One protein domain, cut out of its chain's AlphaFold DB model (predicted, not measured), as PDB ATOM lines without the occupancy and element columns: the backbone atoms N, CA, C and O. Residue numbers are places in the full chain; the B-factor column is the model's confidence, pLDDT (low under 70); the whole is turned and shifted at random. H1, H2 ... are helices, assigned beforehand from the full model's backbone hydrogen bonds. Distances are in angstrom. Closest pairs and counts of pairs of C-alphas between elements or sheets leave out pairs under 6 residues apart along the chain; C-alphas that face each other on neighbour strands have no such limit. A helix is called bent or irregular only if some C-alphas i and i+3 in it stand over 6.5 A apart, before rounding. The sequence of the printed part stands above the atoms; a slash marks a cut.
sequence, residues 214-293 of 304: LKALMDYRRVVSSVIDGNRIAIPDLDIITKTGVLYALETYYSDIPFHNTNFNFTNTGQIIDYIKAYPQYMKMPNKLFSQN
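AT A GLANCE: This is residues 214 to 293 of the 304 residues of an uncharacterized protein of Candidatus Nitrosopelagicus sp (UniProt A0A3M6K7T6). Two helices of 15 residues, H1 and H2, pack side by side and run the same way, and the later part of H1 also packs on the shorter helix H3, so that H1 joins the group while H2 and H3 stay apart from each other. Past H3 the backbone goes on as a tail to the short helix H4, which touches none of the other three. The printed part has 80 residues with four named helices, in the order H1, H2, H3, H4, and no named strand; the class is all helix, with 45 residues in the helices. The whole is compact, with a radius of gyration of the C-alphas of 12.5 A, and spans 35 by 25 by 22 A.

HOW THE PARTS SIT: H1, residues 214 to 228, touches H2, residues 240 to 254. Their closest C-alphas are those of Tyr 220 and Thr 242, 5.9 A apart. They run the same way at a shallow tilt of 33 degrees, only just short of steep. H3, residues 269 to 278, touches H1, and of H1 residues 223 to 227 alone touch it. The closest C-alphas of H1 and H3 are those of Val 227 and Thr 269, 5.6 A apart, and the two helices run the same way at a steep tilt of 41 degrees. H2 and H3 are apart. H4, residues 289 to 293, is apart from H1 and from H3; it is only just apart from H2, with 8.1 A between their closest C-alphas. In H1, H2, H3 and H4 every O i to N i+4 pair is within hydrogen-bond range.

IN THESE COORDINATES: H1 begins with C-alpha 214 at (-46.381, -3.846, 10.637) and measures 21.0 A from first to last C-alpha. H2 measures 21.1 A, from Ile 240 to Tyr 254. H3 begins with C-alpha 269 at (-26.829, -4.177, 16.895) and measures 14.2 A to Ala 278. H4, five residues, measures 5.8 A and ends with C-alpha 293 at (-26.486, 0.282, -11.929). No helix is bent or irregular.

THE WHOLE: The two C-alphas farthest apart are those of Leu 214 and Tyr 282, 38.2 A, and the first and last printed C-alphas are 30.4 A apart. The printed part has no cut. The links from H1 to H2, 11 residues, and from H2 to H3, 14 residues, are long; the link from H3 to H4, 10 residues, is short. Residues 255 to 268, with no named element, have C-alphas 7 to 13 A from the mean of the C-alphas. The mean pLDDT of the printed part is 89.0; residues 286 to 293 are under 70, and H4 has a mean of 52.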
ATOM      1  N   LEU A 214     -46.778  -5.219  10.311       93.00
ATOM      2  CA  LEU A 214     -46.381  -3.846  10.637       93.00
ATOM      3  C   LEU A 214     -45.399  -3.821  11.807       93.00
ATOM      4  O   LEU A 214     -44.401  -3.108  11.741       93.00
ATOM      5  N   LYS A 215     -45.625  -4.647  12.835       92.94
ATOM      6  CA  LYS A 215     -44.662  -4.817  13.928       92.94
ATOM      7  C   LYS A 215     -43.301  -5.295  13.408       92.94
ATOM      8  O   LYS A 215     -42.288  -4.683  13.734       92.94
ATOM      9  N   ALA A 216     -43.281  -6.310  12.542       94.25
ATOM     10  CA  ALA A 216     -42.064  -6.794  11.891       94.25
ATOM     11  C   ALA A 216     -41.353  -5.688  11.089       94.25
ATOM     12  O   ALA A 216     -40.140  -5.530  11.202       94.25
ATOM     13  N   LEU A 217     -42.098  -4.862  10.342       95.12
ATOM     14  CA  LEU A 217     -41.547  -3.711   9.617       95.12
ATOM     15  C   LEU A 217     -40.909  -2.684  10.567       95.12
ATOM     16  O   LEU A 217     -39.846  -2.141  10.258       95.12
ATOM     17  N   MET A 218     -41.542  -2.406  11.708       95.50
ATOM     18  CA  MET A 218     -41.001  -1.493  12.720       95.50
ATOM     19  C   MET A 218     -39.719  -2.045  13.348       95.50
ATOM     20  O   MET A 218     -38.744  -1.304  13.465       95.50
ATOM     21  N   ASP A 219     -39.687  -3.332  13.700       96.88
ATOM     22  CA  ASP A 219     -38.494  -3.979  14.254       96.88
ATOM     23  C   ASP A 219     -37.346  -4.026  13.234       96.88
ATOM     24  O   ASP A 219     -36.225  -3.635  13.563       96.88
ATOM     25  N   TYR A 220     -37.633  -4.387  11.981       96.69
ATOM     26  CA  TYR A 220     -36.693  -4.296  10.860       96.69
ATOM     27  C   TYR A 220     -36.083  -2.888  10.744       96.69
ATOM     28  O   TYR A 220     -34.860  -2.735  10.776       96.69
ATOM     29  N   ARG A 221     -36.921  -1.843  10.670       96.38
ATOM     30  CA  ARG A 221     -36.456  -0.450  10.544       96.38
ATOM     31  C   ARG A 221     -35.642  -0.011  11.755       96.38
ATOM     32  O   ARG A 221     -34.621   0.652  11.585       96.38
ATOM     33  N   ARG A 222     -36.066  -0.386  12.965       97.94
ATOM     34  CA  ARG A 222     -35.374  -0.055  14.217       97.94
ATOM     35  C   ARG A 222     -33.976  -0.662  14.265       97.94
ATOM     36  O   ARG A 222     -33.034   0.031  14.638       97.94
ATOM     37  N   VAL A 223     -33.829  -1.928  13.873       98.19
ATOM     38  CA  VAL A 223     -32.524  -2.605  13.834       98.19
ATOM     39  C   VAL A 223     -31.619  -1.973  12.776       98.19
ATOM     40  O   VAL A 223     -30.489  -1.616  13.097       98.19
ATOM     41  N   VAL A 224     -32.114  -1.775  11.549       97.12
ATOM     42  CA  VAL A 224     -31.326  -1.189  10.449       97.12
ATOM     43  C   VAL A 224     -30.860   0.230  10.781       97.12
ATOM     44  O   VAL A 224     -29.667   0.505  10.695       97.12
ATOM     45  N   SER A 225     -31.774   1.108  11.209       97.44
ATOM     46  CA  SER A 225     -31.424   2.484  11.603       97.44
ATOM     47  C   SER A 225     -30.417   2.504  12.746       97.44
ATOM     48  O   SER A 225     -29.411   3.193  12.657       97.44
ATOM     49  N   SER A 226     -30.598   1.666  13.770       98.25
ATOM     50  CA  SER A 226     -29.654   1.605  14.889       98.25
ATOM     51  C   SER A 226     -28.249   1.168  14.465       98.25
ATOM     52  O   SER A 226     -27.276   1.700  14.985       98.25
ATOM     53  N   VAL A 227     -28.116   0.231  13.518       97.44
ATOM     54  CA  VAL A 227     -26.800  -0.155  12.976       97.44
ATOM     55  C   VAL A 227     -26.169   1.002  12.200       97.44
ATOM     56  O   VAL A 227     -25.003   1.315  12.438       97.44
ATOM     57  N   ILE A 228     -26.935   1.650  11.316       94.75
ATOM     58  CA  ILE A 228     -26.471   2.780  10.496       94.75
ATOM     59  C   ILE A 228     -26.028   3.957  11.377       94.75
ATOM     60  O   ILE A 228     -24.956   4.519  11.160       94.75
ATOM     61  N   ASP A 229     -26.807   4.272  12.410       96.44
ATOM     62  CA  ASP A 229     -26.554   5.380  13.336       96.44
ATOM     63  C   ASP A 229     -25.493   5.041  14.403       96.44
ATOM     64  O   ASP A 229     -25.129   5.885  15.220       96.44
ATOM     65  N   GLY A 230     -24.994   3.800  14.438       96.94
ATOM     66  CA  GLY A 230     -24.013   3.346  15.428       96.94
ATOM     67  C   GLY A 230     -24.577   3.113  16.837       96.94
ATOM     68  O   GLY A 230     -23.813   2.936  17.789       96.94
ATOM     69  N   ASN A 231     -25.902   3.076  16.981       97.94
ATOM     70  CA  ASN A 231     -26.599   2.831  18.237       97.94
ATOM     71  C   ASN A 231     -26.575   1.340  18.604       97.94
ATOM     72  O   ASN A 231     -26.939   0.470  17.808       97.94
ATOM     73  N   ARG A 232     -26.189   1.031  19.847       98.00
ATOM     74  CA  ARG A 232     -26.126  -0.340  20.381       98.00
ATOM     75  C   ARG A 232     -27.397  -0.669  21.166       98.00
ATOM     76  O   ARG A 232     -27.532  -0.272  22.318       98.00
ATOM     77  N   ILE A 233     -28.311  -1.414  20.551       98.12
ATOM     78  CA  ILE A 233     -29.581  -1.849  21.142       98.12
ATOM     79  C   ILE A 233     -29.713  -3.373  21.098       98.12
ATOM     80  O   ILE A 233     -29.138  -4.032  20.230       98.12
ATOM     81  N   ALA A 234     -30.509  -3.934  22.009       98.12
ATOM     82  CA  ALA A 234     -30.914  -5.334  21.931       98.12
ATOM     83  C   ALA A 234     -31.783  -5.575  20.685       98.12
ATOM     84  O   ALA A 234     -32.708  -4.802  20.400       98.12
ATOM     85  N   ILE A 235     -31.486  -6.655  19.961       97.88
ATOM     86  CA  ILE A 235     -32.295  -7.124  18.835       97.88
ATOM     87  C   ILE A 235     -33.413  -7.999  19.422       97.88
ATOM     88  O   ILE A 235     -33.117  -8.913  20.193       97.88
ATOM     89  N   PRO A 236     -34.695  -7.712  19.130       95.06
ATOM     90  CA  PRO A 236     -35.796  -8.544  19.603       95.06
ATOM     91  C   PRO A 236     -35.783  -9.892  18.869       95.06
ATOM     92  O   PRO A 236     -35.043 -10.078  17.906       95.06
ATOM     93  N   ASP A 237     -36.620 -10.837  19.287       93.06
ATOM     94  CA  ASP A 237     -36.770 -12.083  18.537       93.06
ATOM     95  C   ASP A 237     -37.401 -11.801  17.159       93.06
ATOM     96  O   ASP A 237     -38.596 -11.512  17.048       93.06
ATOM     97  N   LEU A 238     -36.578 -11.868  16.109       95.25
ATOM     98  CA  LEU A 238     -36.956 -11.639  14.714       95.25
ATOM     99  C   LEU A 238     -37.274 -12.967  14.013       95.25
ATOM    100  O   LEU A 238     -36.521 -13.935  14.144       95.25
ATOM    101  N   ASP A 239     -38.346 -13.005  13.223       94.81
ATOM    102  CA  ASP A 239     -38.614 -14.112  12.295       94.81
ATOM    103  C   ASP A 239     -37.631 -14.099  11.108       94.81
ATOM    104  O   ASP A 239     -36.891 -13.132  10.891       94.81
ATOM    105  N   ILE A 240     -37.617 -15.182  10.330       95.25
ATOM    106  CA  ILE A 240     -36.671 -15.352   9.224       95.25
ATOM    107  C   ILE A 240     -36.760 -14.263   8.151       95.25
ATOM    108  O   ILE A 240     -35.722 -13.838   7.638       95.25
ATOM    109  N   ILE A 241     -37.955 -13.764   7.823       95.56
ATOM    110  CA  ILE A 241     -38.117 -12.710   6.812       95.56
ATOM    111  C   ILE A 241     -37.568 -11.399   7.366       95.56
ATOM    112  O   ILE A 241     -36.835 -10.699   6.668       95.56
ATOM    113  N   THR A 242     -37.840 -11.099   8.636       97.00
ATOM    114  CA  THR A 242     -37.332  -9.905   9.318       97.00
ATOM    115  C   THR A 242     -35.808  -9.914   9.440       97.00
ATOM    116  O   THR A 242     -35.164  -8.926   9.082       97.00
ATOM    117  N   LYS A 243     -35.204 -11.045   9.836       96.69
ATOM    118  CA  LYS A 243     -33.740 -11.245   9.833       96.69
ATOM    119  C   LYS A 243     -33.145 -11.003   8.446       96.69
ATOM    120  O   LYS A 243     -32.196 -10.234   8.298       96.69
ATOM    121  N   THR A 244     -33.739 -11.616   7.425       96.50
ATOM    122  CA  THR A 244     -33.288 -11.496   6.033       96.50
ATOM    123  C   THR A 244     -33.401 -10.063   5.522       96.50
ATOM    124  O   THR A 244     -32.478  -9.564   4.885       96.50
ATOM    125  N   GLY A 245     -34.499  -9.374   5.841       96.12
ATOM    126  CA  GLY A 245     -34.703  -7.974   5.486       96.12
ATOM    127  C   GLY A 245     -33.611  -7.076   6.062       96.12
ATOM    128  O   GLY A 245     -33.070  -6.246   5.333       96.12
ATOM    129  N   VAL A 246     -33.233  -7.275   7.334       97.19
ATOM    130  CA  VAL A 246     -32.112  -6.549   7.959       97.19
ATOM    131  C   VAL A 246     -30.819  -6.785   7.175       97.19
ATOM    132  O   VAL A 246     -30.176  -5.815   6.786       97.19
ATOM    133  N   LEU A 247     -30.460  -8.042   6.892       95.25
ATOM    134  CA  LEU A 247     -29.248  -8.372   6.129       95.25
ATOM    135  C   LEU A 247     -29.252  -7.733   4.739       95.25
ATOM    136  O   LEU A 247     -28.270  -7.107   4.356       95.25
ATOM    137  N   TYR A 248     -30.364  -7.832   4.013       94.38
ATOM    138  CA  TYR A 248     -30.513  -7.241   2.685       94.38
ATOM    139  C   TYR A 248     -30.367  -5.715   2.711       94.38
ATOM    140  O   TYR A 248     -29.688  -5.132   1.865       94.38
ATOM    141  N   ALA A 249     -30.969  -5.049   3.697       93.00
ATOM    142  CA  ALA A 249     -30.878  -3.600   3.830       93.00
ATOM    143  C   ALA A 249     -29.458  -3.138   4.171       93.00
ATOM    144  O   ALA A 249     -28.994  -2.140   3.623       93.00
ATOM    145  N   LEU A 250     -28.757  -3.873   5.038       93.06
ATOM    146  CA  LEU A 250     -27.366  -3.585   5.373       93.06
ATOM    147  C   LEU A 250     -26.424  -3.888   4.200       93.06
ATOM    148  O   LEU A 250     -25.528  -3.089   3.946       93.06
ATOM    149  N   GLU A 251     -26.655  -4.962   3.437       90.94
ATOM    150  CA  GLU A 251     -25.921  -5.232   2.189       90.94
ATOM    151  C   GLU A 251     -26.149  -4.116   1.173       90.94
ATOM    152  O   GLU A 251     -25.198  -3.633   0.571       90.94
ATOM    153  N   THR A 252     -27.381  -3.625   1.047       86.81
ATOM    154  CA  THR A 252     -27.699  -2.489   0.173       86.81
ATOM    155  C   THR A 252     -26.999  -1.204   0.634       86.81
ATOM    156  O   THR A 252     -26.509  -0.442  -0.198       86.81
ATOM    157  N   TYR A 253     -26.936  -0.956   1.947       88.50
ATOM    158  CA  TYR A 253     -26.346   0.259   2.516       88.50
ATOM    159  C   TYR A 253     -24.811   0.260   2.460       88.50
ATOM    160  O   TYR A 253     -24.215   1.225   1.981       88.50
ATOM    161  N   TYR A 254     -24.159  -0.805   2.937       86.19
ATOM    162  CA  TYR A 254     -22.697  -0.901   2.935       86.19
ATOM    163  C   TYR A 254     -22.155  -1.259   1.544       86.19
ATOM    164  O   TYR A 254     -21.094  -0.772   1.168       86.19
ATOM    165  N   SER A 255     -22.926  -1.971   0.709       79.25
ATOM    166  CA  SER A 255     -22.692  -2.288  -0.719       79.25
ATOM    167  C   SER A 255     -21.421  -3.074  -1.066       79.25
ATOM    168  O   SER A 255     -21.343  -3.657  -2.144       79.25
ATOM    169  N   ASP A 256     -20.437  -3.103  -0.169       80.25
ATOM    170  CA  ASP A 256     -19.154  -3.789  -0.296       80.25
ATOM    171  C   ASP A 256     -19.035  -4.995   0.654       80.25
ATOM    172  O   ASP A 256     -18.088  -5.770   0.529       80.25
ATOM    173  N   ILE A 257     -19.993  -5.185   1.567       87.12
ATOM    174  CA  ILE A 257     -20.049  -6.306   2.514       87.12
ATOM    175  C   ILE A 257     -21.204  -7.244   2.126       87.12
ATOM    176  O   ILE A 257     -22.362  -6.829   2.216       87.12
ATOM    177  N   PRO A 258     -20.926  -8.505   1.741       86.81
ATOM    178  CA  PRO A 258     -21.956  -9.497   1.453       86.81
ATOM    179  C   PRO A 258     -22.559 -10.063   2.750       86.81
ATOM    180  O   PRO A 258     -21.950 -10.884   3.441       86.81
ATOM    181  N   PHE A 259     -23.787  -9.664   3.068       88.75
ATOM    182  CA  PHE A 259     -24.565 -10.206   4.181       88.75
ATOM    183  C   PHE A 259     -25.383 -11.450   3.809       88.75
ATOM    184  O   PHE A 259     -25.748 -12.191   4.719       88.75
ATOM    185  N   HIS A 260     -25.644 -11.730   2.527       80.94
ATOM    186  CA  HIS A 260     -26.433 -12.903   2.106       80.94
ATOM    187  C   HIS A 260     -25.893 -14.240   2.652       80.94
ATOM    188  O   HIS A 260     -26.670 -15.097   3.068       80.94
ATOM    189  N   ASN A 261     -24.568 -14.381   2.765       77.44
ATOM    190  CA  ASN A 261     -23.912 -15.578   3.314       77.44
ATOM    191  C   ASN A 261     -23.750 -15.569   4.846       77.44
ATOM    192  O   ASN A 261     -23.145 -16.481   5.412       77.44
ATOM    193  N   THR A 262     -24.248 -14.545   5.540       85.50
ATOM    194  CA  THR A 262     -24.101 -14.421   6.995       85.50
ATOM    195  C   THR A 262     -25.285 -15.059   7.708       85.50
ATOM    196  O   THR A 262     -26.426 -14.669   7.485       85.50
ATOM    197  N   ASN A 263     -25.032 -15.992   8.628       86.19
ATOM    198  CA  ASN A 263     -26.073 -16.489   9.529       86.19
ATOM    199  C   ASN A 263     -26.490 -15.382  10.508       86.19
ATOM    200  O   ASN A 263     -25.647 -14.846  11.233       86.19
ATOM    201  N   PHE A 264     -27.786 -15.071  10.582       89.19
ATOM    202  CA  PHE A 264     -28.294 -14.088  11.539       89.19
ATOM    203  C   PHE A 264     -28.309 -14.642  12.977       89.19
ATOM    204  O   PHE A 264     -29.337 -15.093  13.476       89.19
ATOM    205  N   ASN A 265     -27.163 -14.569  13.654       90.00
ATOM    206  CA  ASN A 265     -26.992 -14.974  15.057       90.00
ATOM    207  C   ASN A 265     -26.734 -13.773  15.989       90.00
ATOM    208  O   ASN A 265     -26.178 -13.920  17.078       90.00
ATOM    209  N   PHE A 266     -27.110 -12.569  15.554       94.50
ATOM    210  CA  PHE A 266     -26.893 -11.335  16.300       94.50
ATOM    211  C   PHE A 266     -27.967 -11.133  17.374       94.50
ATOM    212  O   PHE A 266     -29.163 -11.179  17.098       94.50
ATOM    213  N   THR A 267     -27.525 -10.849  18.594       96.38
ATOM    214  CA  THR A 267     -28.376 -10.564  19.767       96.38
ATOM    215  C   THR A 267     -28.520  -9.065  20.037       96.38
ATOM    216  O   THR A 267     -29.446  -8.626  20.715       96.38
ATOM    217  N   ASN A 268     -27.606  -8.251  19.505       97.88
ATOM    218  CA  ASN A 268     -27.635  -6.796  19.597       97.88
ATOM    219  C   ASN A 268     -26.994  -6.161  18.356       97.88
ATOM    220  O   ASN A 268     -26.165  -6.780  17.685       97.88
ATOM    221  N   THR A 269     -27.349  -4.910  18.065       98.25
ATOM    222  CA  THR A 269     -26.829  -4.177  16.895       98.25
ATOM    223  C   THR A 269     -25.333  -3.889  16.994       98.25
ATOM    224  O   THR A 269     -24.673  -3.752  15.969       98.25
ATOM    225  N   GLY A 270     -24.766  -3.883  18.204       98.06
ATOM    226  CA  GLY A 270     -23.326  -3.774  18.426       98.06
ATOM    227  C   GLY A 270     -22.534  -4.898  17.759       98.06
ATOM    228  O   GLY A 270     -21.533  -4.615  17.116       98.06
ATOM    229  N   GLN A 271     -23.019  -6.141  17.813       97.56
ATOM    230  CA  GLN A 271     -22.363  -7.274  17.144       97.56
ATOM    231  C   GLN A 271     -22.348  -7.122  15.616       97.56
ATOM    232  O   GLN A 271     -21.372  -7.503  14.974       97.56
ATOM    233  N   ILE A 272     -23.397  -6.529  15.037       96.94
ATOM    234  CA  ILE A 272     -23.456  -6.228  13.601       96.94
ATOM    235  C   ILE A 272     -22.458  -5.116  13.255       96.94
ATOM    236  O   ILE A 272     -21.692  -5.244  12.303       96.94
ATOM    237  N   ILE A 273     -22.423  -4.045  14.053       97.25
ATOM    238  CA  ILE A 273     -21.473  -2.933  13.889       97.25
ATOM    239  C   ILE A 273     -20.028  -3.441  13.970       97.25
ATOM    240  O   ILE A 273     -19.186  -3.054  13.160       97.25
ATOM    241  N   ASP A 274     -19.738  -4.313  14.933       96.38
ATOM    242  CA  ASP A 274     -18.408  -4.883  15.128       96.38
ATOM    243  C   ASP A 274     -18.044  -5.838  13.972       96.38
ATOM    244  O   ASP A 274     -16.919  -5.777  13.477       96.38
ATOM    245  N   TYR A 275     -19.001  -6.620  13.448       94.69
ATOM    246  CA  TYR A 275     -18.833  -7.412  12.218       94.69
ATOM    247  C   TYR A 275     -18.479  -6.535  11.008       94.69
ATOM    248  O   TYR A 275     -17.510  -6.821  10.310       94.69
ATOM    249  N   ILE A 276     -19.208  -5.436  10.789       94.06
ATOM    250  CA  ILE A 276     -18.955  -4.495   9.686       94.06
ATOM    251  C   ILE A 276     -17.548  -3.898   9.786       94.06
ATOM    252  O   ILE A 276     -16.825  -3.829   8.792       94.06
ATOM    253  N   LYS A 277     -17.144  -3.476  10.990       94.00
ATOM    254  CA  LYS A 277     -15.820  -2.884  11.242       94.00
ATOM    255  C   LYS A 277     -14.684  -3.882  11.049       94.00
ATOM    256  O   LYS A 277     -13.620  -3.497  10.571       94.00
ATOM    257  N   ALA A 278     -14.901  -5.135  11.435       93.94
ATOM    258  CA  ALA A 278     -13.908  -6.196  11.336       93.94
ATOM    259  C   ALA A 278     -13.884  -6.885   9.960       93.94
ATOM    260  O   ALA A 278     -13.014  -7.727   9.733       93.94
ATOM    261  N   TYR A 279     -14.814  -6.560   9.049       92.00
ATOM    262  CA  TYR A 279     -14.934  -7.257   7.773       92.00
ATOM    263  C   TYR A 279     -13.647  -7.109   6.937       92.00
ATOM    264  O   TYR A 279     -13.235  -5.974   6.654       92.00
ATOM    265  N   PRO A 280     -12.988  -8.214   6.532       88.88
ATOM    266  CA  PRO A 280     -11.686  -8.135   5.883       88.88
ATOM    267  C   PRO A 280     -11.741  -7.347   4.575       88.88
ATOM    268  O   PRO A 280     -12.538  -7.646   3.688       88.88
ATOM    269  N   GLN A 281     -10.845  -6.366   4.422       85.25
ATOM    270  CA  GLN A 281     -10.818  -5.484   3.247       85.25
ATOM    271  C   GLN A 281     -10.701  -6.253   1.923       85.25
ATOM    272  O   GLN A 281     -11.318  -5.867   0.939       85.25
ATOM    273  N   TYR A 282      -9.959  -7.363   1.898       84.12
ATOM    274  CA  TYR A 282      -9.786  -8.191   0.700       84.12
ATOM    275  C   TYR A 282     -11.000  -9.081   0.372       84.12
ATOM    276  O   TYR A 282     -11.050  -9.642  -0.718       84.12
ATOM    277  N   MET A 283     -11.955  -9.240   1.299       83.00
ATOM    278  CA  MET A 283     -13.220  -9.953   1.057       83.00
ATOM    279  C   MET A 283     -14.341  -9.011   0.621       83.00
ATOM    280  O   MET A 283     -15.405  -9.476   0.212       83.00
ATOM    281  N   LYS A 284     -14.129  -7.695   0.723       83.75
ATOM    282  CA  LYS A 284     -15.106  -6.718   0.258       83.75
ATOM    283  C   LYS A 284     -15.276  -6.820  -1.247       83.75
ATOM    284  O   LYS A 284     -14.297  -6.978  -1.977       83.75
ATOM    285  N   MET A 285     -16.516  -6.709  -1.711       75.25
ATOM    286  CA  MET A 285     -16.813  -6.811  -3.135       75.25
ATOM    287  C   MET A 285     -16.118  -5.668  -3.892       75.25
ATOM    288  O   MET A 285     -16.367  -4.493  -3.597       75.25
ATOM    289  N   PRO A 286     -15.243  -5.971  -4.871       64.25
ATOM    290  CA  PRO A 286     -14.654  -4.941  -5.697       64.25
ATOM    291  C   PRO A 286     -15.739  -4.395  -6.631       64.25
ATOM    292  O   PRO A 286     -16.264  -5.114  -7.475       64.25
ATOM    293  N   ASN A 287     -16.002  -3.093  -6.505       55.06
ATOM    294  CA  ASN A 287     -16.771  -2.241  -7.419       55.06
ATOM    295  C   ASN A 287     -18.277  -2.036  -7.117       55.06
ATOM    296  O   ASN A 287     -19.109  -2.933  -7.213       55.06
ATOM    297  N   LYS A 288     -18.611  -0.762  -6.862       55.25
ATOM    298  CA  LYS A 288     -19.950  -0.194  -6.614       55.25
ATOM    299  C   LYS A 288     -20.837  -0.123  -7.867       55.25
ATOM    300  O   LYS A 288     -22.039   0.093  -7.755       55.25
ATOM    301  N   LEU A 289     -20.263  -0.264  -9.066       49.94
ATOM    302  CA  LEU A 289     -20.970  -0.003 -10.325       49.94
ATOM    303  C   LEU A 289     -22.105  -0.988 -10.612       49.94
ATOM    304  O   LEU A 289     -23.157  -0.558 -11.076       49.94
ATOM    305  N   PHE A 290     -21.921  -2.282 -10.340       49.56
ATOM    306  CA  PHE A 290     -22.923  -3.291 -10.693       49.56
ATOM    307  C   PHE A 290     -24.124  -3.253  -9.740       49.56
ATOM    308  O   PHE A 290     -25.262  -3.261 -10.193       49.56
ATOM    309  N   SER A 291     -23.889  -3.108  -8.434       52.75
ATOM    310  CA  SER A 291     -24.953  -2.979  -7.428       52.75
ATOM    311  C   SER A 291     -25.724  -1.657  -7.540       52.75
ATOM    312  O   SER A 291     -26.931  -1.638  -7.309       52.75
ATOM    313  N   GLN A 292     -25.075  -0.565  -7.963       54.53
ATOM    314  CA  GLN A 292     -25.726   0.740  -8.160       54.53
ATOM    315  C   GLN A 292     -26.400   0.904  -9.532       54.53
ATOM    316  O   GLN A 292     -27.311   1.717  -9.660       54.53
ATOM    317  N   ASN A 293     -25.986   0.143 -10.555       55.72
ATOM    318  CA  ASN A 293     -26.486   0.282 -11.929       55.72
ATOM    319  C   ASN A 293     -27.081  -1.011 -12.505       55.72
ATOM    320  O   ASN A 293     -27.243  -1.098 -13.719       55.72
TER     321      ASN A 293